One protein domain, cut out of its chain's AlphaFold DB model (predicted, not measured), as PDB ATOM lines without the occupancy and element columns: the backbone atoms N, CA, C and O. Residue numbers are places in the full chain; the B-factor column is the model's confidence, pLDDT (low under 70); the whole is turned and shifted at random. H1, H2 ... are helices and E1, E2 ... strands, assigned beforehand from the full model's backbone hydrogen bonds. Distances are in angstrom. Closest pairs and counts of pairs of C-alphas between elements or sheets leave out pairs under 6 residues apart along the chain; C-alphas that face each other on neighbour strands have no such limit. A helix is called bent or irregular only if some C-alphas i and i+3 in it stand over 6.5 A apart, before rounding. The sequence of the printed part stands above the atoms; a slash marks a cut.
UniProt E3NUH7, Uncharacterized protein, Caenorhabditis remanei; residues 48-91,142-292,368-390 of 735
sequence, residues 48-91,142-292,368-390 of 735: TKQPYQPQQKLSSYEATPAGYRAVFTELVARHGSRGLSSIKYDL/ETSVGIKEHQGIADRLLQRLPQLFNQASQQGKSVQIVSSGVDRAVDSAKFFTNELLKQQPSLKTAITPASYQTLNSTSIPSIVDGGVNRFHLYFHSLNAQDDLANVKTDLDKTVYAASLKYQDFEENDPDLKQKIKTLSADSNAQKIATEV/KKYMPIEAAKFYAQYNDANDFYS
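Overview. This is residues 48 to 91, 142 to 292 and 368 to 390 of the 735 residues of an uncharacterized protein of Caenorhabditis remanei (UniProt E3NUH7). Two lobes make a loose model: in one, H3 packs on the strand E2 and on H1, with E1 near E2 and with H2 and H4 at one end; in the other, H6, H7 and H8 follow one another in an arc, with H9 folded back along H7. Residues 62 to 68 and 85 to 91 stick out. The printed part has 218 residues, mostly helix by class, with nine named helices and three named strands in the order E1 H1 H2 E2 H3 H4 E3 H5 H6 H7 H8 H9. E2 and E3 make a parallel sheet of two strands; the radius of gyration of the C-alphas is 21.6 A, and the spans are 64 by 45 by 41 A.

Along the chain. Find C-alpha 69 at (164.730, 142.552, 126.969), where E1 begins; it runs 27.8 A to residue 78 and bends by 52 degrees at residue 72. After the cut come H1, residues 144 to 160, 24.2 A long, H2, 162 to 168, and E2, 174 to 179, 16.4 A. H3, 183 to 199, is 24.3 A long. H4, 201 to 205, is irregular, but only just: C-alphas 202 and 205 are 6.8 A apart. E3 is 207 to 209 and H5 is 230 to 233. H6 runs 26.3 A from C-alpha 250 at (161.436, 142.438, 91.789) to residue 268. Then look for H7, 270 to 280, 15.0 A, H8, 285 to 292, and H9, 373 to 390, 25.5 A, ending at (167.696, 118.010, 95.366).

Arrangement. E1 pairs with no named strand; it is near E2, with 10 pairs of C-alphas within 10 A. H1 touches H3, closest at the C-alphas of His 150 and Phe 192, 5.1 A, the same way at a steep tilt of 45 degrees. H2 touches H4, closest at C-alphas 168 and 203, 7.2 A. E2, H3 H4 and E3 form a strand-helix-strand unit, two parallel neighbour strands with helices between, its crossover right-handed; N 208 and O 175 are 3.2 A apart, within hydrogen-bond range. H5 and H6 only just touch, with 3 pairs within 8 A, closest at C-alphas 231 and 255, 6.9 A. H9 touches H7 with residues 382 to 390 alone, opposite ways at a shallow tilt of 4 degrees, closest at C-alphas 386 and 276, 6.8 A. H9 touches H8 with residues 375 to 378 alone, closest at C-alphas 375 and 288, 5.8 A. H9 is apart from H1 and H3. Every O i to N i+4 pair is within range in H1, H2, H3, H6, H7, H8 and H9; H4 has 0 of 1, and 1 of 2 to N i+3, and H5 is too short.

Size, cuts and confidence. C-alphas 170 and 283 are the farthest apart, 64.4 A. Two cuts leave gaps of 20.3 A between C-alphas 91 and 142 and 10.9 A between 292 and 368. The links E3 to H5 and H5 to H6 are long. Confidence is under 70 at residues 169 to 171, 208 to 220 and 225 to 227.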
ATOM      1  N   THR A  48     164.553 112.187 107.492       96.62
ATOM      2  CA  THR A  48     163.666 113.321 107.811       96.62
ATOM      3  C   THR A  48     162.332 112.902 108.453       96.62
ATOM      4  O   THR A  48     161.445 113.742 108.628       96.62
ATOM      5  N   LYS A  49     162.108 111.609 108.738       97.56
ATOM      6  CA  LYS A  49     160.905 111.088 109.418       97.56
ATOM      7  C   LYS A  49     161.172 110.856 110.904       97.56
ATOM      8  O   LYS A  49     160.240 110.520 111.627       97.56
ATOM      9  N   GLN A  50     162.397 111.127 111.360       97.44
ATOM     10  CA  GLN A  50     162.752 111.241 112.766       97.44
ATOM     11  C   GLN A  50     161.749 112.151 113.505       97.44
ATOM     12  O   GLN A  50     161.624 113.324 113.138       97.44
ATOM     13  N   PRO A  51     161.034 111.637 114.527       97.19
ATOM     14  CA  PRO A  51     160.185 112.454 115.385       97.19
ATOM     15  C   PRO A  51     160.983 113.540 116.099       97.19
ATOM     16  O   PRO A  51     162.157 113.349 116.445       97.19
ATOM     17  N   TYR A  52     160.335 114.673 116.336       98.06
ATOM     18  CA  TYR A  52     160.984 115.846 116.901       98.06
ATOM     19  C   TYR A  52     161.359 115.655 118.370       98.06
ATOM     20  O   TYR A  52     160.577 115.134 119.168       98.06
ATOM     21  N   GLN A  53     162.526 116.175 118.742       95.12
ATOM     22  CA  GLN A  53     162.927 116.442 120.122       95.12
ATOM     23  C   GLN A  53     163.749 117.741 120.157       95.12
ATOM     24  O   GLN A  53     164.546 117.964 119.235       95.12
ATOM     25  N   PRO A  54     163.604 118.582 121.200       95.44
ATOM     26  CA  PRO A  54     164.439 119.768 121.355       95.44
ATOM     27  C   PRO A  54     165.905 119.362 121.541       95.44
ATOM     28  O   PRO A  54     166.224 118.469 122.328       95.44
ATOM     29  N   GLN A  55     166.809 120.026 120.821       94.56
ATOM     30  CA  GLN A  55     168.233 119.666 120.781       94.56
ATOM     31  C   GLN A  55     169.062 120.286 121.922       94.56
ATOM     32  O   GLN A  55     170.242 119.967 122.082       94.56
ATOM     33  N   GLN A  56     168.462 121.160 122.728       94.50
ATOM     34  CA  GLN A  56     169.052 121.743 123.931       94.50
ATOM     35  C   GLN A  56     167.972 121.889 125.006       94.50
ATOM     36  O   GLN A  56     166.793 122.107 124.724       94.50
ATOM     37  N   LYS A  57     168.367 121.752 126.276       91.81
ATOM     38  CA  LYS A  57     167.450 121.994 127.393       91.81
ATOM     39  C   LYS A  57     167.211 123.494 127.520       91.81
ATOM     40  O   LYS A  57     168.173 124.256 127.576       91.81
ATOM     41  N   LEU A  58     165.954 123.896 127.686       91.94
ATOM     42  CA  LEU A  58     165.572 125.302 127.854       91.94
ATOM     43  C   LEU A  58     166.343 125.998 128.988       91.94
ATOM     44  O   LEU A  58     166.788 127.127 128.834       91.94
ATOM     45  N   SER A  59     166.585 125.295 130.100       91.25
ATOM     46  CA  SER A  59     167.346 125.811 131.249       91.25
ATOM     47  C   SER A  59     168.841 126.031 130.983       91.25
ATOM     48  O   SER A  59     169.538 126.535 131.857       91.25
ATOM     49  N   SER A  60     169.352 125.580 129.836       92.25
ATOM     50  CA  SER A  60     170.762 125.700 129.445       92.25
ATOM     51  C   SER A  60     170.993 126.713 128.328       92.25
ATOM     52  O   SER A  60     172.108 126.782 127.819       92.25
ATOM     53  N   TYR A  61     169.959 127.454 127.918       93.81
ATOM     54  CA  TYR A  61     170.136 128.573 127.000       93.81
ATOM     55  C   TYR A  61     170.975 129.676 127.642       93.81
ATOM     56  O   TYR A  61     170.866 129.934 128.843       93.81
ATOM     57  N   GLU A  62     171.794 130.340 126.834       91.50
ATOM     58  CA  GLU A  62     172.560 131.507 127.251       91.50
ATOM     59  C   GLU A  62     171.614 132.584 127.807       91.50
ATOM     60  O   GLU A  62     170.578 132.897 127.213       91.50
ATOM     61  N   ALA A  63     171.941 133.156 128.964       90.25
ATOM     62  CA  ALA A  63     171.090 134.165 129.581       90.25
ATOM     63  C   ALA A  63     171.014 135.434 128.719       90.25
ATOM     64  O   ALA A  63     171.983 135.828 128.071       90.25
ATOM     65  N   THR A  64     169.864 136.107 128.735       91.25
ATOM     66  CA  THR A  64     169.733 137.440 128.138       91.25
ATOM     67  C   THR A  64     170.711 138.404 128.819       91.25
ATOM     68  O   THR A  64     170.688 138.488 130.051       91.25
ATOM     69  N   PRO A  65     171.543 139.149 128.067       89.88
ATOM     70  CA  PRO A  65     172.471 140.104 128.660       89.88
ATOM     71  C   PRO A  65     171.775 141.169 129.514       89.88
ATOM     72  O   PRO A  65     170.640 141.572 129.240       89.88
ATOM     73  N   ALA A  66     172.473 141.664 130.538       88.75
ATOM     74  CA  ALA A  66     171.943 142.706 131.411       88.75
ATOM     75  C   ALA A  66     171.547 143.959 130.607       88.75
ATOM     76  O   ALA A  66     172.274 144.407 129.723       88.75
ATOM     77  N   GLY A  67     170.375 144.525 130.910       92.06
ATOM     78  CA  GLY A  67     169.841 145.705 130.220       92.06
ATOM     79  C   GLY A  67     169.111 145.416 128.904       92.06
ATOM     80  O   GLY A  67     168.472 146.321 128.370       92.06
ATOM     81  N   TYR A  68     169.137 144.177 128.406       95.00
ATOM     82  CA  TYR A  68     168.357 143.756 127.244       95.00
ATOM     83  C   TYR A  68     167.051 143.081 127.659       95.00
ATOM     84  O   TYR A  68     166.982 142.361 128.655       95.00
ATOM     85  N   ARG A  69     166.007 143.271 126.851       95.00
ATOM     86  CA  ARG A  69     164.730 142.552 126.969       95.00
ATOM     87  C   ARG A  69     164.292 142.021 125.614       95.00
ATOM     88  O   ARG A  69     164.557 142.665 124.602       95.00
ATOM     89  N   ALA A  70     163.610 140.880 125.595       96.00
ATOM     90  CA  ALA A  70     163.014 140.359 124.368       96.00
ATOM     91  C   ALA A  70     161.920 141.318 123.877       96.00
ATOM     92  O   ALA A  70     161.074 141.747 124.663       96.00
ATOM     93  N   VAL A  71     161.942 141.656 122.588       95.44
ATOM     94  CA  VAL A  71     160.987 142.589 121.962       95.44
ATOM     95  C   VAL A  71     160.254 141.990 120.767       95.44
ATOM     96  O   VAL A  71     159.206 142.505 120.379       95.44
ATOM     97  N   PHE A  72     160.784 140.906 120.200       96.88
ATOM     98  CA  PHE A  72     160.192 140.193 119.078       96.88
ATOM     99  C   PHE A  72     160.741 138.761 119.014       96.88
ATOM    100  O   PHE A  72     161.859 138.500 119.462       96.88
ATOM    101  N   THR A  73     159.965 137.832 118.464       98.25
ATOM    102  CA  THR A  73     160.431 136.484 118.119       98.25
ATOM    103  C   THR A  73     159.802 136.036 116.810       98.25
ATOM    104  O   THR A  73     158.676 136.404 116.485       98.25
ATOM    105  N   GLU A  74     160.488 135.213 116.042       98.44
ATOM    106  CA  GLU A  74     159.891 134.596 114.868       98.44
ATOM    107  C   GLU A  74     160.301 133.145 114.711       98.44
ATOM    108  O   GLU A  74     161.350 132.716 115.189       98.44
ATOM    109  N   LEU A  75     159.435 132.384 114.045       98.56
ATOM    110  CA  LEU A  75     159.563 130.944 113.882       98.56
ATOM    111  C   LEU A  75     159.223 130.547 112.448       98.56
ATOM    112  O   LEU A  75     158.243 131.022 111.872       98.56
ATOM    113  N   VAL A  76     160.010 129.628 111.895       98.69
ATOM    114  CA  VAL A  76     159.667 128.838 110.708       98.69
ATOM    115  C   VAL A  76     159.754 127.375 111.104       98.69
ATOM    116  O   VAL A  76     160.845 126.891 111.390       98.69
ATOM    117  N   ALA A  77     158.628 126.668 111.121       98.75
ATOM    118  CA  ALA A  77     158.571 125.254 111.465       98.75
ATOM    119  C   ALA A  77     158.031 124.413 110.310       98.75
ATOM    120  O   ALA A  77     157.088 124.785 109.615       98.75
ATOM    121  N   ARG A  78     158.602 123.229 110.125       98.62
ATOM    122  CA  ARG A  78     157.988 122.147 109.362       98.62
ATOM    123  C   ARG A  78     156.748 121.645 110.106       98.62
ATOM    124  O   ARG A  78     156.674 121.718 111.328       98.62
ATOM    125  N   HIS A  79     155.797 121.083 109.371       97.88
ATOM    126  CA  HIS A  79     154.703 120.334 109.982       97.88
ATOM    127  C   HIS A  79     155.179 119.191 110.904       97.88
ATOM    128  O   HIS A  79     156.307 118.700 110.773       97.88
ATOM    129  N   GLY A  80     154.313 118.748 111.817       98.00
ATOM    130  CA  GLY A  80     154.616 117.657 112.743       98.00
ATOM    131  C   GLY A  80     154.675 116.288 112.063       98.00
ATOM    132  O   GLY A  80     154.453 116.147 110.852       98.00
ATOM    133  N   SER A  81     154.972 115.260 112.854       98.25
ATOM    134  CA  SER A  81     154.896 113.858 112.455       98.25
ATOM    135  C   SER A  81     153.559 113.552 111.774       98.25
ATOM    136  O   SER A  81     152.485 113.922 112.252       98.25
ATOM    137  N   ARG A  82     153.622 112.873 110.628       96.50
ATOM    138  CA  ARG A  82     152.470 112.587 109.764       96.50
ATOM    139  C   ARG A  82     152.438 111.130 109.334       96.50
ATOM    140  O   ARG A  82     153.475 110.472 109.332       96.50
ATOM    141  N   GLY A  83     151.278 110.675 108.870       95.94
ATOM    142  CA  GLY A  83     151.152 109.376 108.219       95.94
ATOM    143  C   GLY A  83     151.794 109.313 106.831       95.94
ATOM    144  O   GLY A  83     152.363 110.288 106.314       95.94
ATOM    145  N   LEU A  84     151.663 108.155 106.185       96.06
ATOM    146  CA  LEU A  84     152.003 107.957 104.778       96.06
ATOM    147  C   LEU A  84     151.251 108.965 103.908       96.06
ATOM    148  O   LEU A  84     150.097 109.289 104.158       96.06
ATOM    149  N   SER A  85     151.898 109.455 102.848       92.69
ATOM    150  CA  SER A  85     151.314 110.507 101.994       92.69
ATOM    151  C   SER A  85     150.068 110.066 101.215       92.69
ATOM    152  O   SER A  85     149.263 110.901 100.821       92.69
ATOM    153  N   SER A  86     149.951 108.769 100.931       95.00
ATOM    154  CA  SER A  86     148.841 108.123 100.219       95.00
ATOM    155  C   SER A  86     149.071 106.611 100.217       95.00
ATOM    156  O   SER A  86     150.222 106.197 100.374       95.00
ATOM    157  N   ILE A  87     148.038 105.821  99.916       96.69
ATOM    158  CA  ILE A  87     148.120 104.359  99.778       96.69
ATOM    159  C   ILE A  87     149.049 103.950  98.610       96.69
ATOM    160  O   ILE A  87     148.718 104.045  97.420       96.69
ATOM    161  N   LYS A  88     150.287 103.581  98.947       95.25
ATOM    162  CA  LYS A  88     151.416 103.375  98.025       95.25
ATOM    163  C   LYS A  88     152.181 102.118  98.432       95.25
ATOM    164  O   LYS A  88     151.892 101.038  97.925       95.25
ATOM    165  N   TYR A  89     153.168 102.287  99.308       96.25
ATOM    166  CA  TYR A  89     154.141 101.262  99.679       96.25
ATOM    167  C   TYR A  89     153.468 100.093 100.392       96.25
ATOM    168  O   TYR A  89     153.681  98.936 100.046       96.25
ATOM    169  N   ASP A  90     152.585 100.433 101.323       97.75
ATOM    170  CA  ASP A  90     151.719  99.542 102.080       97.75
ATOM    171  C   ASP A  90     150.880  98.619 101.190       97.75
ATOM    172  O   ASP A  90     150.991  97.400 101.306       97.75
ATOM    173  N   LEU A  91     150.105  99.158 100.244       98.50
ATOM    174  CA  LEU A  91     149.259  98.329  99.378       98.50
ATOM    175  C   LEU A  91     150.077  97.492  98.384       98.50
ATOM    176  O   LEU A  91     149.716  96.350  98.100       98.50
ATOM    177  N   GLU A 142     148.539 114.895 109.966       92.38
ATOM    178  CA  GLU A 142     149.254 114.829 111.232       92.38
ATOM    179  C   GLU A 142     148.796 113.657 112.104       92.38
ATOM    180  O   GLU A 142     147.637 113.243 112.111       92.38
ATOM    181  N   THR A 143     149.764 113.132 112.843       97.12
ATOM    182  CA  THR A 143     149.613 112.085 113.860       97.12
ATOM    183  C   THR A 143     149.473 112.715 115.241       97.12
ATOM    184  O   THR A 143     149.807 113.885 115.434       97.12
ATOM    185  N   SER A 144     149.063 111.935 116.239       96.62
ATOM    186  CA  SER A 144     149.061 112.357 117.639       96.62
ATOM    187  C   SER A 144     150.457 112.771 118.114       96.62
ATOM    188  O   SER A 144     150.582 113.747 118.854       96.62
ATOM    189  N   VAL A 145     151.517 112.110 117.627       97.69
ATOM    190  CA  VAL A 145     152.901 112.548 117.862       97.69
ATOM    191  C   VAL A 145     153.121 113.939 117.276       97.69
ATOM    192  O   VAL A 145     153.574 114.820 117.994       97.69
ATOM    193  N   GLY A 146     152.741 114.171 116.017       98.00
ATOM    194  CA  GLY A 146     152.909 115.468 115.351       98.00
ATOM    195  C   GLY A 146     152.189 116.618 116.049       98.00
ATOM    196  O   GLY A 146     152.749 117.705 116.194       98.00
ATOM    197  N   ILE A 147     150.989 116.349 116.569       97.12
ATOM    198  CA  ILE A 147     150.237 117.291 117.401       97.12
ATOM    199  C   ILE A 147     151.036 117.631 118.668       97.12
ATOM    200  O   ILE A 147     151.276 118.806 118.950       97.12
ATOM    201  N   LYS A 148     151.509 116.614 119.405       98.12
ATOM    202  CA  LYS A 148     152.298 116.792 120.638       98.12
ATOM    203  C   LYS A 148     153.618 117.527 120.390       98.12
ATOM    204  O   LYS A 148     154.052 118.291 121.249       98.12
ATOM    205  N   GLU A 149     154.255 117.317 119.238       98.69
ATOM    206  CA  GLU A 149     155.476 118.030 118.853       98.69
ATOM    207  C   GLU A 149     155.224 119.543 118.801       98.69
ATOM    208  O   GLU A 149     155.931 120.298 119.471       98.69
ATOM    209  N   HIS A 150     154.183 119.988 118.088       98.50
ATOM    210  CA  HIS A 150     153.848 121.415 117.972       98.50
ATOM    211  C   HIS A 150     153.320 122.024 119.269       98.50
ATOM    212  O   HIS A 150     153.690 123.153 119.590       98.50
ATOM    213  N   GLN A 151     152.537 121.279 120.055       98.19
ATOM    214  CA  GLN A 151     152.154 121.705 121.408       98.19
ATOM    215  C   GLN A 151     153.393 121.922 122.287       98.19
ATOM    216  O   GLN A 151     153.544 122.969 122.910       98.19
ATOM    217  N   GLY A 152     154.340 120.981 122.265       98.62
ATOM    218  CA  GLY A 152     155.572 121.093 123.037       98.62
ATOM    219  C   GLY A 152     156.457 122.269 122.610       98.62
ATOM    220  O   GLY A 152     157.066 122.907 123.469       98.62
ATOM    221  N   ILE A 153     156.541 122.572 121.308       98.81
ATOM    222  CA  ILE A 153     157.283 123.751 120.823       98.81
ATOM    223  C   ILE A 153     156.583 125.039 121.294       98.81
ATOM    224  O   ILE A 153     157.262 125.958 121.750       98.81
ATOM    225  N   ALA A 154     155.247 125.102 121.251       98.25
ATOM    226  CA  ALA A 154     154.481 126.245 121.757       98.25
ATOM    227  C   ALA A 154     154.703 126.470 123.263       98.25
ATOM    228  O   ALA A 154     155.010 127.589 123.683       98.25
ATOM    229  N   ASP A 155     154.643 125.404 124.065       98.19
ATOM    230  CA  ASP A 155     154.899 125.452 125.509       98.19
ATOM    231  C   ASP A 155     156.301 125.988 125.821       98.19
ATOM    232  O   ASP A 155     156.476 126.842 126.696       98.19
ATOM    233  N   ARG A 156     157.319 125.500 125.103       98.50
ATOM    234  CA  ARG A 156     158.708 125.936 125.299       98.50
ATOM    235  C   ARG A 156     158.944 127.360 124.815       98.50
ATOM    236  O   ARG A 156     159.721 128.071 125.449       98.50
ATOM    237  N   LEU A 157     158.260 127.814 123.764       98.06
ATOM    238  CA  LEU A 157     158.304 129.211 123.326       98.06
ATOM    239  C   LEU A 157     157.798 130.156 124.430       98.06
ATOM    240  O   LEU A 157     158.468 131.141 124.745       98.06
ATOM    241  N   LEU A 158     156.667 129.828 125.063       96.06
ATOM    242  CA  LEU A 158     156.117 130.615 126.175       96.06
ATOM    243  C   LEU A 158     157.024 130.600 127.410       96.06
ATOM    244  O   LEU A 158     157.224 131.639 128.038       96.06
ATOM    245  N   GLN A 159     157.613 129.448 127.738       96.62
ATOM    246  CA  GLN A 159     158.576 129.331 128.840       96.62
ATOM    247  C   GLN A 159     159.873 130.101 128.569       96.62
ATOM    248  O   GLN A 159     160.468 130.644 129.499       96.62
ATOM    249  N   ARG A 160     160.315 130.156 127.308       97.06
ATOM    250  CA  ARG A 160     161.536 130.861 126.898       97.06
ATOM    251  C   ARG A 160     161.353 132.376 126.930       97.06
ATOM    252  O   ARG A 160     162.270 133.080 127.340       97.06
ATOM    253  N   LEU A 161     160.182 132.880 126.527       96.12
ATOM    254  CA  LEU A 161     159.916 134.317 126.359       96.12
ATOM    255  C   LEU A 161     158.646 134.801 127.091       96.12
ATOM    256  O   LEU A 161     157.813 135.490 126.494       96.12
ATOM    257  N   PRO A 162     158.482 134.524 128.397       92.00
ATOM    258  CA  PRO A 162     157.221 134.774 129.097       92.00
ATOM    259  C   PRO A 162     156.847 136.261 129.117       92.00
ATOM    260  O   PRO A 162     155.686 136.625 128.945       92.00
ATOM    261  N   GLN A 163     157.830 137.152 129.285       89.44
ATOM    262  CA  GLN A 163     157.583 138.596 129.320       89.44
ATOM    263  C   GLN A 163     157.095 139.145 127.973       89.44
ATOM    264  O   GLN A 163     156.205 139.993 127.966       89.44
ATOM    265  N   LEU A 164     157.634 138.640 126.856       92.56
ATOM    266  CA  LEU A 164     157.258 139.083 125.513       92.56
ATOM    267  C   LEU A 164     155.770 138.820 125.256       92.56
ATOM    268  O   LEU A 164     155.027 139.725 124.874       92.56
ATOM    269  N   PHE A 165     155.316 137.596 125.534       89.88
ATOM    270  CA  PHE A 165     153.924 137.211 125.311       89.88
ATOM    271  C   PHE A 165     152.974 137.816 126.353       89.88
ATOM    272  O   PHE A 165     151.868 138.219 125.999       89.88
ATOM    273  N   ASN A 166     153.392 137.978 127.616       83.75
ATOM    274  CA  ASN A 166     152.602 138.691 128.635       83.75
ATOM    275  C   ASN A 166     152.324 140.157 128.265       83.75
ATOM    276  O   ASN A 166     151.261 140.681 128.591       83.75
ATOM    277  N   GLN A 167     153.259 140.820 127.578       73.50
ATOM    278  CA  GLN A 167     153.138 142.229 127.193       73.50
ATOM    279  C   GLN A 167     152.405 142.448 125.863       73.50
ATOM    280  O   GLN A 167     151.916 143.553 125.619       73.50
ATOM    281  N   ALA A 168     152.282 141.414 125.025       70.50
ATOM    282  CA  ALA A 168     151.647 141.494 123.709       70.50
ATOM    283  C   ALA A 168     150.239 142.115 123.761       70.50
ATOM    284  O   ALA A 168     149.925 143.023 122.994       70.50
ATOM    285  N   SER A 169     149.418 141.695 124.731       59.97
ATOM    286  CA  SER A 169     148.053 142.206 124.912       59.97
ATOM    287  C   SER A 169     147.993 143.636 125.461       59.97
ATOM    288  O   SER A 169     146.982 144.309 125.284       59.97
ATOM    289  N   GLN A 170     149.057 144.116 126.114       61.16
ATOM    290  CA  GLN A 170     149.108 145.437 126.752       61.16
ATOM    291  C   GLN A 170     149.617 146.534 125.806       61.16
ATOM    292  O   GLN A 170     149.301 147.704 126.002       61.16
ATOM    293  N   GLN A 171     150.391 146.169 124.778       67.50
ATOM    294  CA  GLN A 171     151.043 147.114 123.859       67.50
ATOM    295  C   GLN A 171     150.309 147.293 122.520       67.50
ATOM    296  O   GLN A 171     150.804 147.998 121.645       67.50
ATOM    297  N   GLY A 172     149.153 146.643 122.327       72.44
ATOM    298  CA  GLY A 172     148.409 146.695 121.061       72.44
ATOM    299  C   GLY A 172     149.133 146.029 119.880       72.44
ATOM    300  O   GLY A 172     148.820 146.330 118.730       72.44
ATOM    301  N   LYS A 173     150.105 145.148 120.155       81.69
ATOM    302  CA  LYS A 173     150.858 144.390 119.149       81.69
ATOM    303  C   LYS A 173     150.250 143.004 118.938       81.69
ATOM    304  O   LYS A 173     149.710 142.407 119.867       81.69
ATOM    305  N   SER A 174     150.364 142.475 117.723       87.81
ATOM    306  CA  SER A 174     149.775 141.184 117.346       87.81
ATOM    307  C   SER A 174     150.761 140.012 117.379       87.81
ATOM    308  O   SER A 174     151.974 140.179 117.336       87.81
ATOM    309  N   VAL A 175     150.236 138.792 117.435       89.56
ATOM    310  CA  VAL A 175     150.962 137.570 117.067       89.56
ATOM    311  C   VAL A 175     150.421 137.133 115.711       89.56
ATOM    312  O   VAL A 175     149.229 136.837 115.586       89.56
ATOM    313  N   GLN A 176     151.281 137.122 114.696       89.25
ATOM    314  CA  GLN A 176     150.926 136.702 113.347       89.25
ATOM    315  C   GLN A 176     151.218 135.216 113.167       89.25
ATOM    316  O   GLN A 176     152.308 134.743 113.486       89.25
ATOM    317  N   ILE A 177     150.251 134.493 112.608       88.44
ATOM    318  CA  ILE A 177     150.364 133.062 112.325       88.44
ATOM    319  C   ILE A 177     150.075 132.838 110.846       88.44
ATOM    320  O   ILE A 177     149.040 133.281 110.345       88.44
ATOM    321  N   VAL A 178     151.005 132.179 110.155       88.25
ATOM    322  CA  VAL A 178     150.964 131.941 108.706       88.25
ATOM    323  C   VAL A 178     151.299 130.479 108.425       88.25
ATOM    324  O   VAL A 178     152.171 129.899 109.068       88.25
ATOM    325  N   SER A 179     150.640 129.872 107.442       89.94
ATOM    326  CA  SER A 179     150.980 128.524 106.974       89.94
ATOM    327  C   SER A 179     151.143 128.494 105.455       89.94
ATOM    328  O   SER A 179     150.756 129.432 104.756       89.94
ATOM    329  N   SER A 180     151.689 127.402 104.925       91.38
ATOM    330  CA  SER A 180     151.745 127.166 103.478       91.38
ATOM    331  C   SER A 180     150.376 126.893 102.834       91.38
ATOM    332  O   SER A 180     150.294 126.809 101.609       91.38
ATOM    333  N   GLY A 181     149.312 126.726 103.629       86.62
ATOM    334  CA  GLY A 181     147.971 126.359 103.159       86.62
ATOM    335  C   GLY A 181     147.786 124.868 102.865       86.62
ATOM    336  O   GLY A 181     146.683 124.439 102.544       86.62
ATOM    337  N   VAL A 182     148.840 124.056 102.990       87.81
ATOM    338  CA  VAL A 182     148.739 122.595 102.892       87.81
ATOM    339  C   VAL A 182     148.237 122.032 104.218       87.81
ATOM    340  O   VAL A 182     148.822 122.337 105.253       87.81
ATOM    341  N   ASP A 183     147.230 121.156 104.171       86.56
ATOM    342  CA  ASP A 183     146.475 120.648 105.332       86.56
ATOM    343  C   ASP A 183     147.317 120.369 106.577       86.56
ATOM    344  O   ASP A 183     147.123 121.008 107.600       86.56
ATOM    345  N   ARG A 184     148.344 119.521 106.478       90.50
ATOM    346  CA  ARG A 184     149.211 119.212 107.628       90.50
ATOM    347  C   ARG A 184     149.918 120.425 108.246       90.50
ATOM    348  O   ARG A 184     150.136 120.433 109.442       90.50
ATOM    349  N   ALA A 185     150.300 121.433 107.457       91.75
ATOM    350  CA  ALA A 185     150.926 122.652 107.976       91.75
ATOM    351  C   ALA A 185     149.888 123.615 108.578       91.75
ATOM    352  O   ALA A 185     150.203 124.347 109.516       91.75
ATOM    353  N   VAL A 186     148.658 123.602 108.052       88.75
ATOM    354  CA  VAL A 186     147.499 124.300 108.632       88.75
ATOM    355  C   VAL A 186     147.162 123.689 109.994       88.75
ATOM    356  O   VAL A 186     147.039 124.421 110.977       88.75
ATOM    357  N   ASP A 187     147.098 122.359 110.072       89.38
ATOM    358  CA  ASP A 187     146.857 121.611 111.307       89.38
ATOM    359  C   ASP A 187     147.966 121.883 112.338       89.38
ATOM    360  O   ASP A 187     147.649 122.289 113.459       89.38
ATOM    361  N   SER A 188     149.249 121.834 111.942       94.31
ATOM    362  CA  SER A 188     150.370 122.197 112.828       94.31
ATOM    363  C   SER A 188     150.202 123.588 113.432       94.31
ATOM    364  O   SER A 188     150.304 123.767 114.646       94.31
ATOM    365  N   ALA A 189     149.923 124.582 112.579       91.94
ATOM    366  CA  ALA A 189     149.737 125.963 113.003       91.94
ATOM    367  C   ALA A 189     148.582 126.071 114.002       91.94
ATOM    368  O   ALA A 189     148.686 126.774 115.007       91.94
ATOM    369  N   LYS A 190     147.486 125.351 113.755       88.88
ATOM    370  CA  LYS A 190     146.304 125.337 114.615       88.88
ATOM    371  C   LYS A 190     146.585 124.702 115.973       88.88
ATOM    372  O   LYS A 190     146.249 125.313 116.986       88.88
ATOM    373  N   PHE A 191     147.210 123.527 116.024       93.06
ATOM    374  CA  PHE A 191     147.536 122.866 117.293       93.06
ATOM    375  C   PHE A 191     148.555 123.662 118.110       93.06
ATOM    376  O   PHE A 191     148.364 123.825 119.314       93.06
ATOM    377  N   PHE A 192     149.553 124.258 117.453       95.56
ATOM    378  CA  PHE A 192     150.476 125.200 118.084       95.56
ATOM    379  C   PHE A 192     149.732 126.398 118.697       95.56
ATOM    380  O   PHE A 192     149.912 126.730 119.867       95.56
ATOM    381  N   THR A 193     148.851 127.035 117.917       92.06
ATOM    382  CA  THR A 193     148.074 128.209 118.352       92.06
ATOM    383  C   THR A 193     147.144 127.879 119.515       92.06
ATOM    384  O   THR A 193     147.033 128.653 120.464       92.06
ATOM    385  N   ASN A 194     146.468 126.734 119.450       91.25
ATOM    386  CA  ASN A 194     145.566 126.288 120.504       91.25
ATOM    387  C   ASN A 194     146.314 126.058 121.817       91.25
ATOM    388  O   ASN A 194     145.792 126.423 122.869       91.25
ATOM    389  N   GLU A 195     147.532 125.514 121.766       94.88
ATOM    390  CA  GLU A 195     148.351 125.363 122.967       94.88
ATOM    391  C   GLU A 195     148.782 126.726 123.524       94.88
ATOM    392  O   GLU A 195     148.608 126.961 124.718       94.88
ATOM    393  N   LEU A 196     149.199 127.677 122.673       92.50
ATOM    394  CA  LEU A 196     149.478 129.049 123.124       92.50
ATOM    395  C   LEU A 196     148.281 129.667 123.861       92.50
ATOM    396  O   LEU A 196     148.443 130.257 124.925       92.50
ATOM    397  N   LEU A 197     147.074 129.534 123.304       90.69
ATOM    398  CA  LEU A 197     145.847 130.080 123.892       90.69
ATOM    399  C   LEU A 197     145.429 129.355 125.172       90.69
ATOM    400  O   LEU A 197     144.869 129.979 126.073       90.69
ATOM    401  N   LYS A 198     145.685 128.050 125.255       92.25
ATOM    402  CA  LYS A 198     145.419 127.243 126.446       92.25
ATOM    403  C   LYS A 198     146.337 127.645 127.599       92.25
ATOM    404  O   LYS A 198     145.847 127.831 128.710       92.25
ATOM    405  N   GLN A 199     147.633 127.807 127.337       94.00
ATOM    406  CA  GLN A 199     148.620 128.197 128.350       94.00
ATOM    407  C   GLN A 199     148.543 129.688 128.697       94.00
ATOM    408  O   GLN A 199     148.750 130.072 129.846       94.00
ATOM    409  N   GLN A 200     148.214 130.535 127.718       90.75
ATOM    410  CA  GLN A 200     148.127 131.978 127.893       90.75
ATOM    411  C   GLN A 200     146.867 132.575 127.232       90.75
ATOM    412  O   GLN A 200     146.934 133.203 126.169       90.75
ATOM    413  N   PRO A 201     145.696 132.474 127.894       89.00
ATOM    414  CA  PRO A 201     144.418 132.938 127.344       89.00
ATOM    415  C   PRO A 201     144.367 134.428 126.977       89.00
ATOM    416  O   PRO A 201     143.580 134.825 126.117       89.00
ATOM    417  N   SER A 202     145.213 135.266 127.592       85.94
ATOM    418  CA  SER A 202     145.298 136.701 127.288       85.94
ATOM    419  C   SER A 202     145.756 136.993 125.856       85.94
ATOM    420  O   SER A 202     145.498 138.081 125.347       85.94
ATOM    421  N   LEU A 203     146.400 136.033 125.180       87.00
ATOM    422  CA  LEU A 203     146.809 136.172 123.782       87.00
ATOM    423  C   LEU A 203     145.631 136.130 122.806       87.00
ATOM    424  O   LEU A 203     145.804 136.501 121.648       87.00
ATOM    425  N   LYS A 204     144.426 135.741 123.244       85.69
ATOM    426  CA  LYS A 204     143.242 135.626 122.378       85.69
ATOM    427  C   LYS A 204     142.913 136.911 121.613       85.69
ATOM    428  O   LYS A 204     142.409 136.832 120.500       85.69
ATOM    429  N   THR A 205     143.192 138.079 122.190       82.69
ATOM    430  CA  THR A 205     142.962 139.379 121.535       82.69
ATOM    431  C   THR A 205     144.151 139.863 120.705       82.69
ATOM    432  O   THR A 205     143.996 140.799 119.931       82.69
ATOM    433  N   ALA A 206     145.331 139.260 120.876       83.69
ATOM    434  CA  ALA A 206     146.570 139.638 120.195       83.69
ATOM    435  C   ALA A 206     146.891 138.716 119.010       83.69
ATOM    436  O   ALA A 206     147.480 139.150 118.021       83.69
ATOM    437  N   ILE A 207     146.502 137.444 119.076       83.69
ATOM    438  CA  ILE A 207     146.641 136.521 117.956       83.69
ATOM    439  C   ILE A 207     145.622 136.927 116.898       83.69
ATOM    440  O   ILE A 207     144.416 136.770 117.071       83.69
ATOM    441  N   THR A 208     146.138 137.462 115.796       64.62
ATOM    442  CA  THR A 208     145.393 137.622 114.555       64.62
ATOM    443  C   THR A 208     145.826 136.477 113.666       64.62
ATOM    444  O   THR A 208     146.912 136.531 113.082       64.62
ATOM    445  N   PRO A 209     145.028 135.409 113.551       58.94
ATOM    446  CA  PRO A 209     145.331 134.406 112.564       58.94
ATOM    447  C   PRO A 209     145.078 135.074 111.203       58.94
ATOM    448  O   PRO A 209     143.921 135.286 110.831       58.94
ATOM    449  N   ALA A 210     146.138 135.453 110.480       48.44
ATOM    450  CA  ALA A 210     146.024 136.086 109.158       48.44
ATOM    451  C   ALA A 210     145.184 135.224 108.199       48.44
ATOM    452  O   ALA A 210     144.528 135.733 107.304       48.44
ATOM    453  N   SER A 211     145.138 133.919 108.469       44.78
ATOM    454  CA  SER A 211     144.383 132.925 107.724       44.78
ATOM    455  C   SER A 211     143.010 132.542 108.304       44.78
ATOM    456  O   SER A 211     142.368 131.667 107.732       44.78
ATOM    457  N   TYR A 212     142.562 133.098 109.446       49.34
ATOM    458  CA  TYR A 212     141.377 132.562 110.153       49.34
ATOM    459  C   TYR A 212     140.386 133.581 110.737       49.34
ATOM    460  O   TYR A 212     139.436 133.166 111.399       49.34
ATOM    461  N   GLN A 213     140.519 134.890 110.500       41.84
ATOM    462  CA  GLN A 213     139.535 135.848 111.043       41.84
ATOM    463  C   GLN A 213     138.090 135.619 110.543       41.84
ATOM    464  O   GLN A 213     137.145 136.041 111.205       41.84
ATOM    465  N   THR A 214     137.894 134.928 109.417       41.56
ATOM    466  CA  THR A 214     136.575 134.718 108.789       41.56
ATOM    467  C   THR A 214     136.113 133.263 108.746       41.56
ATOM    468  O   THR A 214     135.066 132.962 108.174       41.56
ATOM    469  N   LEU A 215     136.861 132.345 109.353       44.00
ATOM    470  CA  LEU A 215     136.778 130.936 109.014       44.00
ATOM    471  C   LEU A 215     136.458 130.077 110.243       44.00
ATOM    472  O   LEU A 215     137.292 129.829 111.111       44.00
ATOM    473  N   ASN A 216     135.224 129.582 110.287       45.34
ATOM    474  CA  ASN A 216     134.844 128.428 111.102       45.34
ATOM    475  C   ASN A 216     135.769 127.218 110.814       45.34
ATOM    476  O   ASN A 216     136.544 127.218 109.855       45.34
ATOM    477  N   SER A 217     135.677 126.166 111.635       51.16
ATOM    478  CA  SER A 217     136.570 124.988 111.658       51.16
ATOM    479  C   SER A 217     136.815 124.267 110.317       51.16
ATOM    480  O   SER A 217     137.686 123.401 110.259       51.16
ATOM    481  N   THR A 218     136.081 124.605 109.253       54.03
ATOM    482  CA  THR A 218     136.081 123.937 107.944       54.03
ATOM    483  C   THR A 218     136.852 124.651 106.836       54.03
ATOM    484  O   THR A 218     136.875 124.157 105.709       54.03
ATOM    485  N   SER A 219     137.457 125.801 107.097       58.03
ATOM    486  CA  SER A 219     138.011 126.617 106.014       58.03
ATOM    487  C   SER A 219     139.511 126.432 105.794       58.03
ATOM    488  O   SER A 219     140.224 125.992 106.694       58.03
ATOM    489  N   ILE A 220     139.985 126.795 104.600       67.62
ATOM    490  CA  ILE A 220     141.374 126.621 104.166       67.62
ATOM    491  C   ILE A 220     141.989 128.004 103.913       67.62
ATOM    492  O   ILE A 220     141.411 128.752 103.123       67.62
ATOM    493  N   PRO A 221     143.141 128.329 104.530       72.62
ATOM    494  CA  PRO A 221     143.938 129.503 104.180       72.62
ATOM    495  C   PRO A 221     144.177 129.618 102.672       72.62
ATOM    496  O   PRO A 221     144.490 128.618 102.020       72.62
ATOM    497  N   SER A 222     144.111 130.824 102.113       71.62
ATOM    498  CA  SER A 222     144.366 131.049 100.689       71.62
ATOM    499  C   SER A 222     145.284 132.246 100.432       71.62
ATOM    500  O   SER A 222     145.626 133.022 101.319       71.62
ATOM    501  N   ILE A 223     145.721 132.406  99.182       72.12
ATOM    502  CA  ILE A 223     146.461 133.611  98.779       72.12
ATOM    503  C   ILE A 223     145.536 134.840  98.834       72.12
ATOM    504  O   ILE A 223     145.961 135.927  99.209       72.12
ATOM    505  N   VAL A 224     144.260 134.657  98.474       71.12
ATOM    506  CA  VAL A 224     143.268 135.737  98.351       71.12
ATOM    507  C   VAL A 224     142.941 136.362  99.706       71.12
ATOM    508  O   VAL A 224     142.786 137.577  99.790       71.12
ATOM    509  N   ASP A 225     142.867 135.553 100.764       67.88
ATOM    510  CA  ASP A 225     142.646 136.037 102.134       67.88
ATOM    511  C   ASP A 225     143.935 136.477 102.850       67.88
ATOM    512  O   ASP A 225     143.873 136.947 103.983       67.88
ATOM    513  N   GLY A 226     145.099 136.368 102.197       67.62
ATOM    514  CA  GLY A 226     146.397 136.686 102.801       67.62
ATOM    515  C   GLY A 226     146.867 135.667 103.847       67.62
ATOM    516  O   GLY A 226     147.888 135.883 104.502       67.62
ATOM    517  N   GLY A 227     146.155 134.550 103.999       69.69
ATOM    518  CA  GLY A 227     146.454 133.468 104.925       69.69
ATOM    519  C   GLY A 227     147.564 132.531 104.461       69.69
ATOM    520  O   GLY A 227     148.059 131.746 105.276       69.69
ATOM    521  N   VAL A 228     147.960 132.622 103.187       81.94
ATOM    522  CA  VAL A 228     149.066 131.877 102.579       81.94
ATOM    523  C   VAL A 228     149.990 132.824 101.821       81.94
ATOM    524  O   VAL A 228     149.553 133.589 100.965       81.94
ATOM    525  N   ASN A 229     151.295 132.688 102.054       87.94
ATOM    526  CA  ASN A 229     152.327 133.282 101.211       87.94
ATOM    527  C   ASN A 229     153.204 132.173 100.613       87.94
ATOM    528  O   ASN A 229     154.112 131.654 101.265       87.94
ATOM    529  N   ARG A 230     152.924 131.801  99.360       93.56
ATOM    530  CA  ARG A 230     153.644 130.725  98.658       93.56
ATOM    531  C   ARG A 230     155.083 131.105  98.313       93.56
ATOM    532  O   ARG A 230     155.942 130.232  98.350       93.56
ATOM    533  N   PHE A 231     155.376 132.384  98.089       94.31
ATOM    534  CA  PHE A 231     156.746 132.865  97.871       94.31
ATOM    535  C   PHE A 231     157.627 132.687  99.116       94.31
ATOM    536  O   PHE A 231     158.834 132.504  98.988       94.31
ATOM    537  N   HIS A 232     157.032 132.676 100.313       93.75
ATOM    538  CA  HIS A 232     157.752 132.428 101.566       93.75
ATOM    539  C   HIS A 232     157.722 130.944 101.960       93.75
ATOM    540  O   HIS A 232     158.730 130.405 102.404       93.75
ATOM    541  N   LEU A 233     156.572 130.274 101.831       95.50
ATOM    542  CA  LEU A 233     156.315 128.974 102.475       95.50
ATOM    543  C   LEU A 233     156.021 127.828 101.496       95.50
ATOM    544  O   LEU A 233     155.692 126.721 101.928       95.50
ATOM    545  N   TYR A 234     156.134 128.069 100.188       96.25
ATOM    546  CA  TYR A 234     155.941 127.058  99.142       96.25
ATOM    547  C   TYR A 234     156.776 127.318  97.870       96.25
ATOM    548  O   TYR A 234     156.416 126.888  96.774       96.25
ATOM    549  N   PHE A 235     157.912 128.007  98.008       96.62
ATOM    550  CA  PHE A 235     158.727 128.505  96.893       96.62
ATOM    551  C   PHE A 235     159.332 127.416  95.990       96.62
ATOM    552  O   PHE A 235     159.799 127.718  94.901       96.62
ATOM    553  N   HIS A 236     159.320 126.147  96.395       96.94
ATOM    554  CA  HIS A 236     159.862 125.043  95.592       96.94
ATOM    555  C   HIS A 236     158.940 124.651  94.422       96.94
ATOM    556  O   HIS A 236     159.366 123.951  93.514       96.94
ATOM    557  N   SER A 237     157.671 125.080  94.430       96.38
ATOM    558  CA  SER A 237     156.681 124.668  93.427       96.38
ATOM    559  C   SER A 237     155.705 125.799  93.091       96.38
ATOM    560  O   SER A 237     154.485 125.654  93.219       96.38
ATOM    561  N   LEU A 238     156.244 126.958  92.700       96.25
ATOM    562  CA  LEU A 238     155.442 128.067  92.180       96.25
ATOM    563  C   LEU A 238     155.018 127.782  90.736       96.25
ATOM    564  O   LEU A 238     155.758 127.157  89.974       96.25
ATOM    565  N   ASN A 239     153.823 128.234  90.356       94.88
ATOM    566  CA  ASN A 239     153.271 127.994  89.027       94.88
ATOM    567  C   ASN A 239     152.509 129.206  88.468       94.88
ATOM    568  O   ASN A 239     152.065 130.093  89.196       94.88
ATOM    569  N   ALA A 240     152.328 129.226  87.147       93.94
ATOM    570  CA  ALA A 240     151.731 130.373  86.469       93.94
ATOM    571  C   ALA A 240     150.260 130.614  86.838       93.94
ATOM    572  O   ALA A 240     149.809 131.756  86.821       93.94
ATOM    573  N   GLN A 241     149.518 129.551  87.151       90.88
ATOM    574  CA  GLN A 241     148.091 129.632  87.440       90.88
ATOM    575  C   GLN A 241     147.827 130.300  88.793       90.88
ATOM    576  O   GLN A 241     146.934 131.140  88.885       90.88
ATOM    577  N   ASP A 242     148.601 129.940  89.815       87.06
ATOM    578  CA  ASP A 242     148.350 130.373  91.191       87.06
ATOM    579  C   ASP A 242     149.216 131.576  91.601       87.06
ATOM    580  O   ASP A 242     148.790 132.405  92.405       87.06
ATOM    581  N   ASP A 243     150.427 131.705  91.044       92.25
ATOM    582  CA  ASP A 243     151.457 132.585  91.608       92.25
ATOM    583  C   ASP A 243     151.809 133.782  90.712       92.25
ATOM    584  O   ASP A 243     152.160 134.844  91.227       92.25
ATOM    585  N   LEU A 244     151.662 133.677  89.385       90.69
ATOM    586  CA  LEU A 244     152.104 134.734  88.460       90.69
ATOM    587  C   LEU A 244     151.355 136.059  88.662       90.69
ATOM    588  O   LEU A 244     151.964 137.123  88.617       90.69
ATOM    589  N   ALA A 245     150.049 136.005  88.941       89.62
ATOM    590  CA  ALA A 245     149.240 137.193  89.233       89.62
ATOM    591  C   ALA A 245     149.620 137.879  90.562       89.62
ATOM    592  O   ALA A 245     149.224 139.018  90.807       89.62
ATOM    593  N   ASN A 246     150.382 137.193  91.420       86.56
ATOM    594  CA  ASN A 246     150.801 137.674  92.733       86.56
ATOM    595  C   ASN A 246     152.231 138.235  92.745       86.56
ATOM    596  O   ASN A 246     152.662 138.746  93.776       86.56
ATOM    597  N   VAL A 247     152.942 138.197  91.614       90.94
ATOM    598  CA  VAL A 247     154.271 138.802  91.455       90.94
ATOM    599  C   VAL A 247     154.138 140.327  91.441       90.94
ATOM    600  O   VAL A 247     153.695 140.908  90.450       90.94
ATOM    601  N   LYS A 248     154.516 140.988  92.542       89.56
ATOM    602  CA  LYS A 248     154.349 142.443  92.719       89.56
ATOM    603  C   LYS A 248     155.676 143.190  92.805       89.56
ATOM    604  O   LYS A 248     155.734 144.367  92.463       89.56
ATOM    605  N   THR A 249     156.731 142.516  93.246       92.12
ATOM    606  CA  THR A 249     158.058 143.097  93.472       92.12
ATOM    607  C   THR A 249     159.123 142.434  92.598       92.12
ATOM    608  O   THR A 249     158.921 141.353  92.043       92.12
ATOM    609  N   ASP A 250     160.296 143.059  92.479       93.88
ATOM    610  CA  ASP A 250     161.436 142.438  91.789       93.88
ATOM    611  C   ASP A 250     161.980 141.212  92.540       93.88
ATOM    612  O   ASP A 250     162.503 140.278  91.923       93.88
ATOM    613  N   LEU A 251     161.789 141.168  93.863       93.44
ATOM    614  CA  LEU A 251     162.054 139.975  94.658       93.44
ATOM    615  C   LEU A 251     161.119 138.829  94.260       93.44
ATOM    616  O   LEU A 251     161.604 137.726  94.011       93.44
ATOM    617  N   ASP A 252     159.816 139.090  94.126       93.50
ATOM    618  CA  ASP A 252     158.848 138.072  93.697       93.50
ATOM    619  C   ASP A 252     159.209 137.538  92.308       93.50
ATOM    620  O   ASP A 252     159.221 136.328  92.096       93.50
ATOM    621  N   LYS A 253     159.590 138.418  91.368       95.31
ATOM    622  CA  LYS A 253     160.058 138.003  90.032       95.31
ATOM    623  C   LYS A 253     161.270 137.079  90.129       95.31
ATOM    624  O   LYS A 253     161.313 136.048  89.460       95.31
ATOM    625  N   THR A 254     162.238 137.440  90.974       95.81
ATOM    626  CA  THR A 254     163.461 136.656  91.192       95.81
ATOM    627  C   THR A 254     163.136 135.274  91.755       95.81
ATOM    628  O   THR A 254     163.638 134.272  91.253       95.81
ATOM    629  N   VAL A 255     162.277 135.202  92.772       96.38
ATOM    630  CA  VAL A 255     161.917 133.944  93.443       96.38
ATOM    631  C   VAL A 255     161.039 133.068  92.555       96.38
ATOM    632  O   VAL A 255     161.237 131.857  92.514       96.38
ATOM    633  N   TYR A 256     160.129 133.660  91.779       97.56
ATOM    634  CA  TYR A 256     159.352 132.931  90.778       97.56
ATOM    635  C   TYR A 256     160.265 132.281  89.731       97.56
ATOM    636  O   TYR A 256     160.156 131.083  89.474       97.56
ATOM    637  N   ALA A 257     161.225 133.035  89.181       97.50
ATOM    638  CA  ALA A 257     162.206 132.500  88.239       97.50
ATOM    639  C   ALA A 257     163.091 131.410  88.873       97.50
ATOM    640  O   ALA A 257     163.315 130.368  88.254       97.50
ATOM    641  N   ALA A 258     163.546 131.612  90.113       97.62
ATOM    642  CA  ALA A 258     164.315 130.615  90.856       97.62
ATOM    643  C   ALA A 258     163.513 129.324  91.085       97.62
ATOM    644  O   ALA A 258     164.054 128.239  90.905       97.62
ATOM    645  N   SER A 259     162.220 129.427  91.409       98.19
ATOM    646  CA  SER A 259     161.336 128.269  91.585       98.19
ATOM    647  C   SER A 259     161.168 127.456  90.302       98.19
ATOM    648  O   SER A 259     161.211 126.228  90.342       98.19
ATOM    649  N   LEU A 260     161.006 128.115  89.150       97.88
ATOM    650  CA  LEU A 260     160.946 127.419  87.861       97.88
ATOM    651  C   LEU A 260     162.279 126.743  87.518       97.88
ATOM    652  O   LEU A 260     162.279 125.601  87.069       97.88
ATOM    653  N   LYS A 261     163.408 127.415  87.777       97.75
ATOM    654  CA  LYS A 261     164.746 126.838  87.587       97.75
ATOM    655  C   LYS A 261     164.985 125.633  88.501       97.75
ATOM    656  O   LYS A 261     165.581 124.659  88.068       97.75
ATOM    657  N   TYR A 262     164.520 125.694  89.744       98.00
ATOM    658  CA  TYR A 262     164.591 124.583  90.689       98.00
ATOM    659  C   TYR A 262     163.770 123.377  90.217       98.00
ATOM    660  O   TYR A 262     164.278 122.261  90.211       98.00
ATOM    661  N   GLN A 263     162.538 123.603  89.752       97.94
ATOM    662  CA  GLN A 263     161.691 122.536  89.206       97.94
ATOM    663  C   GLN A 263     162.322 121.894  87.958       97.94
ATOM    664  O   GLN A 263     162.315 120.673  87.825       97.94
ATOM    665  N   ASP A 264     162.917 122.702  87.075       97.56
ATOM    666  CA  ASP A 264     163.672 122.199  85.923       97.56
ATOM    667  C   ASP A 264     164.934 121.433  86.348       97.56
ATOM    668  O   ASP A 264     165.227 120.384  85.788       97.56
ATOM    669  N   PHE A 265     165.642 121.891  87.383       96.44
ATOM    670  CA  PHE A 265     166.791 121.178  87.939       96.44
ATOM    671  C   PHE A 265     166.399 119.794  88.471       96.44
ATOM    672  O   PHE A 265     167.010 118.799  88.091       96.44
ATOM    673  N   GLU A 266     165.334 119.700  89.275       94.81
ATOM    674  CA  GLU A 266     164.835 118.414  89.779       94.81
ATOM    675  C   GLU A 266     164.390 117.465  88.655       94.81
ATOM    676  O   GLU A 266     164.590 116.251  88.747       94.81
ATOM    677  N   GLU A 267     163.769 117.990  87.593       94.25
ATOM    678  CA  GLU A 267     163.199 117.163  86.527       94.25
ATOM    679  C   GLU A 267     164.194 116.829  85.411       94.25
ATOM    680  O   GLU A 267     164.127 115.732  84.845       94.25
ATOM    681  N   ASN A 268     165.109 117.738  85.074       95.81
ATOM    682  CA  ASN A 268     165.852 117.722  83.813       95.81
ATOM    683  C   ASN A 268     167.373 117.762  83.949       95.81
ATOM    684  O   ASN A 268     168.032 117.354  82.988       95.81
ATOM    685  N   ASP A 269     167.929 118.144  85.100       96.44
ATOM    686  CA  ASP A 269     169.377 118.298  85.243       96.44
ATOM    687  C   ASP A 269     170.130 116.964  85.033       96.44
ATOM    688  O   ASP A 269     169.829 115.955  85.689       96.44
ATOM    689  N   PRO A 270     171.088 116.908  84.086       95.38
ATOM    690  CA  PRO A 270     171.783 115.670  83.748       95.38
ATOM    691  C   PRO A 270     172.715 115.195  84.866       95.38
ATOM    692  O   PRO A 270     172.829 113.984  85.075       95.38
ATOM    693  N   ASP A 271     173.337 116.116  85.603       95.00
ATOM    694  CA  ASP A 271     174.278 115.798  86.675       95.00
ATOM    695  C   ASP A 271     173.538 115.228  87.888       95.00
ATOM    696  O   ASP A 271     173.911 114.169  88.402       95.00
ATOM    697  N   LEU A 272     172.423 115.850  88.285       94.12
ATOM    698  CA  LEU A 272     171.528 115.333  89.317       94.12
ATOM    699  C   LEU A 272     171.018 113.940  88.943       94.12
ATOM    700  O   LEU A 272     171.149 113.001  89.733       94.12
ATOM    701  N   LYS A 273     170.501 113.762  87.720       93.31
ATOM    702  CA  LYS A 273     170.047 112.447  87.235       93.31
ATOM    703  C   LYS A 273     171.158 111.411  87.285       93.31
ATOM    704  O   LYS A 273     170.916 110.284  87.717       93.31
ATOM    705  N   GLN A 274     172.371 111.772  86.873       92.56
ATOM    706  CA  GLN A 274     173.512 110.866  86.908       92.56
ATOM    707  C   GLN A 274     173.915 110.518  88.349       92.56
ATOM    708  O   GLN A 274     174.243 109.357  88.618       92.56
ATOM    709  N   LYS A 275     173.837 111.459  89.299       91.12
ATOM    710  CA  LYS A 275     174.083 111.198  90.727       91.12
ATOM    711  C   LYS A 275     173.059 110.247  91.325       91.12
ATOM    712  O   LYS A 275     173.448 109.229  91.895       91.12
ATOM    713  N   ILE A 276     171.772 110.514  91.118       88.56
ATOM    714  CA  ILE A 276     170.693 109.635  91.586       88.56
ATOM    715  C   ILE A 276     170.792 108.252  90.931       88.56
ATOM    716  O   ILE A 276     170.659 107.234  91.610       88.56
ATOM    717  N   LYS A 277     171.113 108.181  89.633       88.12
ATOM    718  CA  LYS A 277     171.358 106.912  88.933       88.12
ATOM    719  C   LYS A 277     172.534 106.138  89.529       88.12
ATOM    720  O   LYS A 277     172.417 104.934  89.717       88.12
ATOM    721  N   THR A 278     173.639 106.815  89.838       87.81
ATOM    722  CA  THR A 278     174.825 106.193  90.453       87.81
ATOM    723  C   THR A 278     174.490 105.609  91.825       87.81
ATOM    724  O   THR A 278     174.843 104.468  92.097       87.81
ATOM    725  N   LEU A 279     173.740 106.345  92.651       84.38
ATOM    726  CA  LEU A 279     173.250 105.867  93.950       84.38
ATOM    727  C   LEU A 279     172.313 104.663  93.810       84.38
ATOM    728  O   LEU A 279     172.342 103.743  94.618       84.38
ATOM    729  N   SER A 280     171.487 104.659  92.764       77.25
ATOM    730  CA  SER A 280     170.520 103.586  92.508       77.25
ATOM    731  C   SER A 280     171.168 102.336  91.900       77.25
ATOM    732  O   SER A 280     170.559 101.271  91.901       77.25
ATOM    733  N   ALA A 281     172.399 102.451  91.394       81.06
ATOM    734  CA  ALA A 281     173.207 101.355  90.864       81.06
ATOM    735  C   ALA A 281     174.119 100.711  91.928       81.06
ATOM    736  O   ALA A 281     175.011  99.938  91.572       81.06
ATOM    737  N   ASP A 282     173.925 101.025  93.215       79.62
ATOM    738  CA  ASP A 282     174.732 100.474  94.302       79.62
ATOM    739  C   ASP A 282     174.650  98.938  94.330       79.62
ATOM    740  O   ASP A 282     173.615  98.338  94.629       79.62
ATOM    741  N   SER A 283     175.782  98.293  94.040       78.88
ATOM    742  CA  SER A 283     175.906  96.833  94.019       78.88
ATOM    743  C   SER A 283     175.608  96.165  95.371       78.88
ATOM    744  O   SER A 283     175.229  94.992  95.407       78.88
ATOM    745  N   ASN A 284     175.715  96.903  96.479       87.56
ATOM    746  CA  ASN A 284     175.388  96.414  97.813       87.56
ATOM    747  C   ASN A 284     173.868  96.351  98.062       87.56
ATOM    748  O   ASN A 284     173.422  95.586  98.920       87.56
ATOM    749  N   ALA A 285     173.051  97.079  97.289       88.19
ATOM    750  CA  ALA A 285     171.600  97.142  97.482       88.19
ATOM    751  C   ALA A 285     170.935  95.757  97.434       88.19
ATOM    752  O   ALA A 285     170.034  95.472  98.219       88.19
ATOM    753  N   GLN A 286     171.406  94.859  96.561       90.31
ATOM    754  CA  GLN A 286     170.861  93.503  96.448       90.31
ATOM    755  C   GLN A 286     171.152  92.650  97.692       90.31
ATOM    756  O   GLN A 286     170.309  91.847  98.112       90.31
ATOM    757  N   LYS A 287     172.337  92.819  98.291       93.12
ATOM    758  CA  LYS A 287     172.714  92.138  99.533       93.12
ATOM    759  C   LYS A 287     171.835  92.628 100.682       93.12
ATOM    760  O   LYS A 287     171.174  91.811 101.317       93.12
ATOM    761  N   ILE A 288     171.742  93.946 100.860       95.62
ATOM    762  CA  ILE A 288     170.898  94.576 101.886       95.62
ATOM    763  C   ILE A 288     169.425  94.179 101.719       95.62
ATOM    764  O   ILE A 288     168.769  93.786 102.680       95.62
ATOM    765  N   ALA A 289     168.910  94.175 100.489       95.94
ATOM    766  CA  ALA A 289     167.546  93.731 100.219       95.94
ATOM    767  C   ALA A 289     167.315  92.267 100.624       95.94
ATOM    768  O   ALA A 289     166.264  91.920 101.159       95.94
ATOM    769  N   THR A 290     168.307  91.399 100.409       94.75
ATOM    770  CA  THR A 290     168.237  89.994 100.836       94.75
ATOM    771  C   THR A 290     168.226  89.874 102.363       94.75
ATOM    772  O   THR A 290     167.464  89.069 102.901       94.75
ATOM    773  N   GLU A 291     169.012  90.688 103.071       96.50
ATOM    774  CA  GLU A 291     169.023  90.747 104.541       96.50
ATOM    775  C   GLU A 291     167.672  91.201 105.113       96.50
ATOM    776  O   GLU A 291     167.207  90.635 106.099       96.50
ATOM    777  N   VAL A 292     166.999  92.157 104.464       98.44
ATOM    778  CA  VAL A 292     165.657  92.628 104.857       98.44
ATOM    779  C   VAL A 292     164.572  91.590 104.561       98.44
ATOM    780  O   VAL A 292     163.672  91.378 105.372       98.44
ATOM    781  N   LYS A 368     159.889  97.976 113.099       95.00
ATOM    782  CA  LYS A 368     161.303  97.758 113.476       95.00
ATOM    783  C   LYS A 368     161.735  96.295 113.355       95.00
ATOM    784  O   LYS A 368     162.864  96.022 112.974       95.00
ATOM    785  N   LYS A 369     160.828  95.344 113.609       95.94
ATOM    786  CA  LYS A 369     161.113  93.901 113.491       95.94
ATOM    787  C   LYS A 369     161.368  93.420 112.053       95.94
ATOM    788  O   LYS A 369     161.857  92.310 111.883       95.94
ATOM    789  N   TYR A 370     161.041  94.228 111.041       98.00
ATOM    790  CA  TYR A 370     161.251  93.911 109.623       98.00
ATOM    791  C   TYR A 370     162.476  94.606 109.017       98.00
ATOM    792  O   TYR A 370     162.796  94.350 107.861       98.00
ATOM    793  N   MET A 371     163.145  95.494 109.758       97.88
ATOM    794  CA  MET A 371     164.233  96.316 109.234       97.88
ATOM    795  C   MET A 371     165.458  96.236 110.154       97.88
ATOM    796  O   MET A 371     165.498  96.913 111.184       97.88
ATOM    797  N   PRO A 372     166.465  95.415 109.803       96.75
ATOM    798  CA  PRO A 372     167.757  95.427 110.477       96.75
ATOM    799  C   PRO A 372     168.383  96.827 110.462       96.75
ATOM    800  O   PRO A 372     168.259  97.556 109.479       96.75
ATOM    801  N   ILE A 373     169.091  97.200 111.530       94.88
ATOM    802  CA  ILE A 373     169.568  98.580 111.700       94.88
ATOM    803  C   ILE A 373     170.592  99.009 110.635       94.88
ATOM    804  O   ILE A 373     170.517 100.123 110.125       94.88
ATOM    805  N   GLU A 374     171.481  98.106 110.212       93.62
ATOM    806  CA  GLU A 374     172.436  98.378 109.127       93.62
ATOM    807  C   GLU A 374     171.736  98.545 107.769       93.62
ATOM    808  O   GLU A 374     172.155  99.355 106.941       93.62
ATOM    809  N   ALA A 375     170.618  97.843 107.554       96.25
ATOM    810  CA  ALA A 375     169.784  98.052 106.376       96.25
ATOM    811  C   ALA A 375     169.052  99.403 106.447       96.25
ATOM    812  O   ALA A 375     169.015 100.129 105.454       96.25
ATOM    813  N   ALA A 376     168.537  99.789 107.622       97.31
ATOM    814  CA  ALA A 376     167.946 101.114 107.827       97.31
ATOM    815  C   ALA A 376     168.950 102.230 107.515       97.31
ATOM    816  O   ALA A 376     168.617 103.161 106.787       97.31
ATOM    817  N   LYS A 377     170.198 102.097 107.981       96.19
ATOM    818  CA  LYS A 377     171.296 103.026 107.678       96.19
ATOM    819  C   LYS A 377     171.531 103.181 106.179       96.19
ATOM    820  O   LYS A 377     171.684 104.301 105.695       96.19
ATOM    821  N   PHE A 378     171.543 102.070 105.443       94.75
ATOM    822  CA  PHE A 378     171.717 102.074 103.991       94.75
ATOM    823  C   PHE A 378     170.610 102.869 103.284       94.75
ATOM    824  O   PHE A 378     170.898 103.775 102.499       94.75
ATOM    825  N   TYR A 379     169.342 102.581 103.592       95.75
ATOM    826  CA  TYR A 379     168.213 103.277 102.970       95.75
ATOM    827  C   TYR A 379     168.089 104.735 103.425       95.75
ATOM    828  O   TYR A 379     167.747 105.599 102.616       95.75
ATOM    829  N   ALA A 380     168.419 105.036 104.681       97.00
ATOM    830  CA  ALA A 380     168.502 106.407 105.170       97.00
ATOM    831  C   ALA A 380     169.563 107.202 104.414       97.00
ATOM    832  O   ALA A 380     169.256 108.298 103.960       97.00
ATOM    833  N   GLN A 381     170.755 106.634 104.190       95.44
ATOM    834  CA  GLN A 381     171.799 107.271 103.386       95.44
ATOM    835  C   GLN A 381     171.339 107.512 101.947       95.44
ATOM    836  O   GLN A 381     171.587 108.590 101.412       95.44
ATOM    837  N   TYR A 382     170.673 106.542 101.317       93.75
ATOM    838  CA  TYR A 382     170.145 106.704  99.959       93.75
ATOM    839  C   TYR A 382     169.109 107.839  99.882       93.75
ATOM    840  O   TYR A 382     169.222 108.732  99.040       93.75
ATOM    841  N   ASN A 383     168.139 107.856 100.800       95.62
ATOM    842  CA  ASN A 383     167.116 108.902 100.854       95.62
ATOM    843  C   ASN A 383     167.713 110.269 101.233       95.62
ATOM    844  O   ASN A 383     167.309 111.291 100.676       95.62
ATOM    845  N   ASP A 384     168.705 110.296 102.125       96.75
ATOM    846  CA  ASP A 384     169.454 111.503 102.462       96.75
ATOM    847  C   ASP A 384     170.239 112.036 101.277       96.75
ATOM    848  O   ASP A 384     170.243 113.240 101.066       96.75
ATOM    849  N   ALA A 385     170.852 111.172 100.472       95.19
ATOM    850  CA  ALA A 385     171.541 111.591  99.263       95.19
ATOM    851  C   ALA A 385     170.580 112.302  98.299       95.19
ATOM    852  O   ALA A 385     170.928 113.330  97.717       95.19
ATOM    853  N   ASN A 386     169.352 111.788  98.165       94.81
ATOM    854  CA  ASN A 386     168.330 112.418  97.340       94.81
ATOM    855  C   ASN A 386     167.951 113.809  97.866       94.81
ATOM    856  O   ASN A 386     167.990 114.771  97.102       94.81
ATOM    857  N   ASP A 387     167.626 113.947  99.156       96.19
ATOM    858  CA  ASP A 387     167.301 115.256  99.746       96.19
ATOM    859  C   ASP A 387     168.517 116.207  99.743       96.19
ATOM    860  O   ASP A 387     168.367 117.399  99.478       96.19
ATOM    861  N   PHE A 388     169.730 115.695  99.958       96.44
ATOM    862  CA  PHE A 388     170.981 116.455  99.907       96.44
ATOM    863  C   PHE A 388     171.203 117.082  98.530       96.44
ATOM    864  O   PHE A 388     171.497 118.275  98.448       96.44
ATOM    865  N   TYR A 389     171.050 116.298  97.457       96.56
ATOM    866  CA  TYR A 389     171.265 116.780  96.094       96.56
ATOM    867  C   TYR A 389     170.120 117.641  95.560       96.56
ATOM    868  O   TYR A 389     170.388 118.608  94.847       96.56
ATOM    869  N   SER A 390     168.872 117.305  95.893       94.94
ATOM    870  CA  SER A 390     167.696 118.010  95.366       94.94
ATOM    871  C   SER A 390     167.318 119.256  96.162       94.94
ATOM    872  O   SER A 390     166.816 120.196  95.567       94.94
TER     873      SER A 390